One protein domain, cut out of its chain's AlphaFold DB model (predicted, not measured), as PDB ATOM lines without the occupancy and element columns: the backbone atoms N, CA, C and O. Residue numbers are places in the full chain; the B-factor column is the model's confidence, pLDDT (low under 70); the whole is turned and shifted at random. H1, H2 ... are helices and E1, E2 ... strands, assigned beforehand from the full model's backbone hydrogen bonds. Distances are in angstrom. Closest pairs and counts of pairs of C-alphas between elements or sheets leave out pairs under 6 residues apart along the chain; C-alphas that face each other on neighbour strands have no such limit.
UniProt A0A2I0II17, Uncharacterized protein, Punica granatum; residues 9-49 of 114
ATOM      1  N   LYS A   9     -42.016  -7.210 -23.804       70.12
ATOM      2  CA  LYS A   9     -41.506  -8.595 -23.717       70.12
ATOM      3  C   LYS A   9     -40.015  -8.743 -24.070       70.12
ATOM      4  O   LYS A   9     -39.615  -9.754 -24.642       70.12
ATOM      5  N   SER A  10     -39.186  -7.743 -23.808       81.62
ATOM      6  CA  SER A  10     -37.755  -7.775 -24.130       81.62
ATOM      7  C   SER A  10     -36.918  -7.986 -22.872       81.62
ATOM      8  O   SER A  10     -37.327  -7.606 -21.774       81.62
ATOM      9  N   CYS A  11     -35.749  -8.606 -23.029       92.38
ATOM     10  CA  CYS A  11     -34.747  -8.669 -21.969       92.38
ATOM     11  C   CYS A  11     -34.416  -7.252 -21.466       92.38
ATOM     12  O   CYS A  11     -34.303  -6.322 -22.262       92.38
ATOM     13  N   TYR A  12     -34.242  -7.080 -20.151       93.50
ATOM     14  CA  TYR A  12     -33.941  -5.766 -19.570       93.50
ATOM     15  C   TYR A  12     -32.543  -5.238 -19.953       93.50
ATOM     16  O   TYR A  12     -32.264  -4.047 -19.838       93.50
ATOM     17  N   ASN A  13     -31.642  -6.108 -20.420       94.50
ATOM     18  CA  ASN A  13     -30.362  -5.685 -20.982       94.50
ATOM     19  C   ASN A  13     -30.583  -4.940 -22.311       94.50
ATOM     20  O   ASN A  13     -30.966  -5.557 -23.300       94.50
ATOM     21  N   SER A  14     -30.252  -3.650 -22.364       91.44
ATOM     22  CA  SER A  14     -30.384  -2.820 -23.572       91.44
ATOM     23  C   SER A  14     -29.513  -3.275 -24.747       91.44
ATOM     24  O   SER A  14     -29.809  -2.938 -25.889       91.44
ATOM     25  N   HIS A  15     -28.445  -4.033 -24.486       91.19
ATOM     26  CA  HIS A  15     -27.587  -4.626 -25.516       91.19
ATOM     27  C   HIS A  15     -28.077  -6.005 -25.986       91.19
ATOM     28  O   HIS A  15     -27.432  -6.636 -26.824       91.19
ATOM     29  N   CYS A  16     -29.185  -6.504 -25.434       92.19
ATOM     30  CA  CYS A  16     -29.751  -7.794 -25.791       92.19
ATOM     31  C   CYS A  16     -30.875  -7.617 -26.814       92.19
ATOM     32  O   CYS A  16     -31.810  -6.850 -26.608       92.19
ATOM     33  N   THR A  17     -30.788  -8.366 -27.910       84.69
ATOM     34  CA  THR A  17     -31.822  -8.419 -28.952       84.69
ATOM     35  C   THR A  17     -32.732  -9.640 -28.813       84.69
ATOM     36  O   THR A  17     -33.646  -9.823 -29.614       84.69
ATOM     37  N   GLU A  18     -32.494 -10.488 -27.808       80.25
ATOM     38  CA  GLU A  18     -33.297 -11.683 -27.562       80.25
ATOM     39  C   GLU A  18     -34.632 -11.305 -26.905       80.25
ATOM     40  O   GLU A  18     -34.716 -10.435 -26.028       80.25
ATOM     41  N   LEU A  19     -35.694 -11.995 -27.326       73.25
ATOM     42  CA  LEU A  19     -36.995 -11.891 -26.677       73.25
ATOM     43  C   LEU A  19     -36.906 -12.434 -25.248       73.25
ATOM     44  O   LEU A  19     -36.173 -13.381 -24.957       73.25
ATOM     45  N   ARG A  20     -37.679 -11.830 -24.347       69.69
ATOM     46  CA  ARG A  20     -37.814 -12.324 -22.981       69.69
ATOM     47  C   ARG A  20     -38.513 -13.691 -23.021       69.69
ATOM     48  O   ARG A  20     -39.586 -13.778 -23.621       69.69
ATOM     49  N   PRO A  21     -37.945 -14.734 -22.392       73.62
ATOM     50  CA  PRO A  21     -38.602 -16.034 -22.318       73.62
ATOM     51  C   PRO A  21     -39.886 -15.937 -21.482       73.62
ATOM     52  O   PRO A  21     -40.010 -15.047 -20.636       73.62
ATOM     53  N   ASP A  22     -40.815 -16.882 -21.666       76.81
ATOM     54  CA  ASP A  22     -42.071 -16.948 -20.891       76.81
ATOM     55  C   ASP A  22     -41.830 -16.937 -19.372       76.81
ATOM     56  O   ASP A  22     -42.648 -16.436 -18.601       76.81
ATOM     57  N   ARG A  23     -40.677 -17.462 -18.935       83.00
ATOM     58  CA  ARG A  23     -40.203 -17.417 -17.549       83.00
ATOM     59  C   ARG A  23     -38.842 -16.717 -17.490       83.00
ATOM     60  O   ARG A  23     -37.822 -17.392 -17.609       83.00
ATOM     61  N   PRO A  24     -38.790 -15.384 -17.332       87.50
ATOM     62  CA  PRO A  24     -37.521 -14.678 -17.194       87.50
ATOM     63  C   PRO A  24     -36.830 -15.015 -15.876       87.50
ATOM     64  O   PRO A  24     -37.466 -15.349 -14.871       87.50
ATOM     65  N   ARG A  25     -35.514 -14.826 -15.865       93.44
ATOM     66  CA  ARG A  25     -34.697 -14.913 -14.656       93.44
ATOM     67  C   ARG A  25     -34.466 -13.517 -14.083       93.44
ATOM     68  O   ARG A  25     -34.439 -12.527 -14.816       93.44
ATOM     69  N   LYS A  26     -34.322 -13.433 -12.762       93.75
ATOM     70  CA  LYS A  26     -34.116 -12.165 -12.052       93.75
ATOM     71  C   LYS A  26     -32.645 -11.753 -12.106       93.75
ATOM     72  O   LYS A  26     -31.767 -12.568 -11.845       93.75
ATOM     73  N   GLY A  27     -32.402 -10.490 -12.435       95.19
ATOM     74  CA  GLY A  27     -31.097  -9.836 -12.401       95.19
ATOM     75  C   GLY A  27     -30.945  -8.918 -11.188       95.19
ATOM     76  O   GLY A  27     -31.373  -9.241 -10.082       95.19
ATOM     77  N   TRP A  28     -30.351  -7.743 -11.403       95.44
ATOM     78  CA  TRP A  28     -30.152  -6.733 -10.360       95.44
ATOM     79  C   TRP A  28     -31.462  -6.087  -9.907       95.44
ATOM     80  O   TRP A  28     -32.468  -6.077 -10.620       95.44
ATOM     81  N   ARG A  29     -31.433  -5.495  -8.709       95.31
ATOM     82  CA  ARG A  29     -32.556  -4.726  -8.175       95.31
ATOM     83  C   ARG A  29     -32.637  -3.363  -8.863       95.31
ATOM     84  O   ARG A  29     -31.652  -2.632  -8.939       95.31
ATOM     85  N   LEU A  30     -33.813  -3.029  -9.369       94.44
ATOM     86  CA  LEU A  30     -34.133  -1.743  -9.972       94.44
ATOM     87  C   LEU A  30     -34.377  -0.689  -8.888       94.44
ATOM     88  O   LEU A  30     -34.682  -1.001  -7.738       94.44
ATOM     89  N   ARG A  31     -34.327   0.588  -9.281       93.06
ATOM     90  CA  ARG A  31     -34.658   1.721  -8.393       93.06
ATOM     91  C   ARG A  31     -36.099   1.685  -7.881       93.06
ATOM     92  O   ARG A  31     -36.378   2.251  -6.834       93.06
ATOM     93  N   THR A  32     -36.996   1.018  -8.604       93.38
ATOM     94  CA  THR A  32     -38.383   0.780  -8.183       93.38
ATOM     95  C   THR A  32     -38.495  -0.247  -7.054       93.38
ATOM     96  O   THR A  32     -39.558  -0.376  -6.462       93.38
ATOM     97  N   GLY A  33     -37.421  -0.983  -6.750       92.69
ATOM     98  CA  GLY A  33     -37.411  -2.082  -5.786       92.69
ATOM     99  C   GLY A  33     -37.619  -3.462  -6.414       92.69
ATOM    100  O   GLY A  33     -37.221  -4.445  -5.787       92.69
ATOM    101  N   GLU A  34     -38.149  -3.515  -7.640       93.69
ATOM    102  CA  GLU A  34     -38.334  -4.730  -8.444       93.69
ATOM    103  C   GLU A  34     -37.007  -5.299  -8.962       93.69
ATOM    104  O   GLU A  34     -35.955  -4.671  -8.854       93.69
ATOM    105  N   PHE A  35     -37.046  -6.488  -9.561       94.00
ATOM    106  CA  PHE A  35     -35.882  -7.099 -10.204       94.00
ATOM    107  C   PHE A  35     -35.891  -6.872 -11.716       94.00
ATOM    108  O   PHE A  35     -36.941  -6.928 -12.353       94.00
ATOM    109  N   ALA A  36     -34.708  -6.666 -12.298       94.25
ATOM    110  CA  ALA A  36     -34.528  -6.698 -13.743       94.25
ATOM    111  C   ALA A  36     -34.870  -8.098 -14.273       94.25
ATOM    112  O   ALA A  36     -34.416  -9.098 -13.721       94.25
ATOM    113  N   GLU A  37     -35.646  -8.178 -15.346       93.88
ATOM    114  CA  GLU A  37     -36.042  -9.453 -15.948       93.88
ATOM    115  C   GLU A  37     -35.173  -9.739 -17.174       93.88
ATOM    116  O   GLU A  37     -35.167  -8.991 -18.153       93.88
ATOM    117  N   LEU A  38     -34.397 -10.818 -17.100       94.12
ATOM    118  CA  LEU A  38     -33.364 -11.169 -18.068       94.12
ATOM    119  C   LEU A  38     -33.718 -12.462 -18.812       94.12
ATOM    120  O   LEU A  38     -34.377 -13.352 -18.265       94.12
ATOM    121  N   CYS A  39     -33.247 -12.580 -20.058       93.62
ATOM    122  CA  CYS A  39     -33.169 -13.871 -20.742       93.62
ATOM    123  C   CYS A  39     -32.102 -14.767 -20.091       93.62
ATOM    124  O   CYS A  39     -31.255 -14.286 -19.330       93.62
ATOM    125  N   ASP A  40     -32.104 -16.055 -20.433       92.62
ATOM    126  CA  ASP A  40     -31.209 -17.040 -19.818       92.62
ATOM    127  C   ASP A  40     -29.733 -16.671 -19.965       92.62
ATOM    128  O   ASP A  40     -28.990 -16.705 -18.984       92.62
ATOM    129  N   ARG A  41     -29.322 -16.220 -21.155       93.81
ATOM    130  CA  ARG A  41     -27.940 -15.807 -21.426       93.81
ATOM    131  C   ARG A  41     -27.505 -14.627 -20.559       93.81
ATOM    132  O   ARG A  41     -26.418 -14.641 -19.983       93.81
ATOM    133  N   CYS A  42     -28.335 -13.588 -20.485       95.88
ATOM    134  CA  CYS A  42     -28.020 -12.390 -19.709       95.88
ATOM    135  C   CYS A  42     -27.990 -12.690 -18.207       95.88
ATOM    136  O   CYS A  42     -27.125 -12.174 -17.501       95.88
ATOM    137  N   ALA A  43     -28.903 -13.538 -17.731       95.12
ATOM    138  CA  ALA A  43     -28.954 -13.955 -16.337       95.12
ATOM    139  C   ALA A  43     -27.731 -14.786 -15.931       95.12
ATOM    140  O   ALA A  43     -27.127 -14.489 -14.906       95.12
ATOM    141  N   SER A  44     -27.305 -15.753 -16.750       94.88
ATOM    142  CA  SER A  44     -26.108 -16.551 -16.448       94.88
ATOM    143  C   SER A  44     -24.855 -15.678 -16.339       94.88
ATOM    144  O   SER A  44     -24.103 -15.782 -15.376       94.88
ATOM    145  N   LEU A  45     -24.670 -14.724 -17.259       95.38
ATOM    146  CA  LEU A  45     -23.551 -13.777 -17.178       95.38
ATOM    147  C   LEU A  45     -23.632 -12.861 -15.947       95.38
ATOM    148  O   LEU A  45     -22.598 -12.463 -15.408       95.38
ATOM    149  N   TYR A  46     -24.841 -12.496 -15.517       95.50
ATOM    150  CA  TYR A  46     -25.054 -11.720 -14.298       95.50
ATOM    151  C   TYR A  46     -24.655 -12.508 -13.047       95.50
ATOM    152  O   TYR A  46     -23.876 -11.998 -12.244       95.50
ATOM    153  N   GLU A  47     -25.098 -13.756 -12.922       93.38
ATOM    154  CA  GLU A  47     -24.784 -14.628 -11.782       93.38
ATOM    155  C   GLU A  47     -23.297 -14.995 -11.697       93.38
ATOM    156  O   GLU A  47     -22.728 -15.034 -10.608       93.38
ATOM    157  N   GLU A  48     -22.637 -15.186 -12.841       90.94
ATOM    158  CA  GLU A  48     -21.185 -15.387 -12.914       90.94
ATOM    159  C   GLU A  48     -20.382 -14.109 -12.592       90.94
ATOM    160  O   GLU A  48     -19.155 -14.148 -12.473       90.94
ATOM    161  N   GLY A  49     -21.042 -12.949 -12.481       90.38
ATOM    162  CA  GLY A  49     -20.385 -11.658 -12.272       90.38
ATOM    163  C   GLY A  49     -19.607 -11.157 -13.494       90.38
ATOM    164  O   GLY A  49     -18.673 -10.369 -13.339       90.38
TER     165      GLY A  49
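AT A GLANCE: This is residues 9 to 49 of the 114 residues of an uncharacterized protein of Punica granatum (UniProt A0A2I0II17). A small two-stranded hairpin, E1 and E2, has a short helix, H1, packed on E1 near that strand's first residue, while a wide loop, residues 9 to 24, gathers at the end of the hairpin where E1 begins and E2 ends. The turn of the hairpin, residues 30 to 34, lies at the other end. The printed part has 41 residues, with two named strands and one named helix in the order E1, E2, H1; the sheet's order is E1 - E2, antiparallel. The class is mixed, helices and strands, with 17 residues in named elements, under half of those printed. The whole is compact and rounded, with a radius of gyration of the C-alphas of 9.5 A and spans of 24 by 23 by 19 A.

HOW THE PARTS SIT: The sheet is made of E1, residues 25 to 29, and E2, residues 35 to 38. They are antiparallel neighbours and a hairpin, with 139 degrees between their N-to-C directions. C-alphas 25 and 38 face each other at 5.2 A, and C-alphas 29 and 35 at 4.6 A. Across the pair, N 27 and O 36 are within hydrogen-bond range at 2.8 A, as are N 38 and O 25 at 2.9 A. H1, residues 40 to 47, has 6 pairs of C-alphas within 8 A of E1, the closest being those of Arg 25 and Ala 43, 6.1 A apart. The centres of E1 and H1 are 9.2 A apart. Within 10 A, H1 has 19 pairs of C-alphas with E1 and 4 with E2. In H1 every O i to N i+4 pair is within hydrogen-bond range.

IN THESE COORDINATES: E1 begins at C-alpha 25, at (-34.697, -14.913, -14.656), and ends at C-alpha 29, at (-32.556, -4.726, -8.175), a length of 12.3 A. E2 runs from Phe 35 to Leu 38, 9.2 A from first to last C-alpha. H1 runs from Asp 40 to Glu 47, 10.6 A, and ends at C-alpha 47, at (-24.784, -14.628, -11.782).

THE WHOLE: The two C-alphas farthest apart are those of Thr 17 and Gly 33, 24.7 A. The printed part, residues 9 to 49, has no cut. The link from E1 to E2, 5 residues, is tight, and so is the link from E2 to H1, 1 residue. Residues 9 to 24 hold no named element, and their C-alphas lie 5 to 12 A from the mean of the C-alphas. The mean pLDDT of the printed part is 89.9, and residue 20 is under 70.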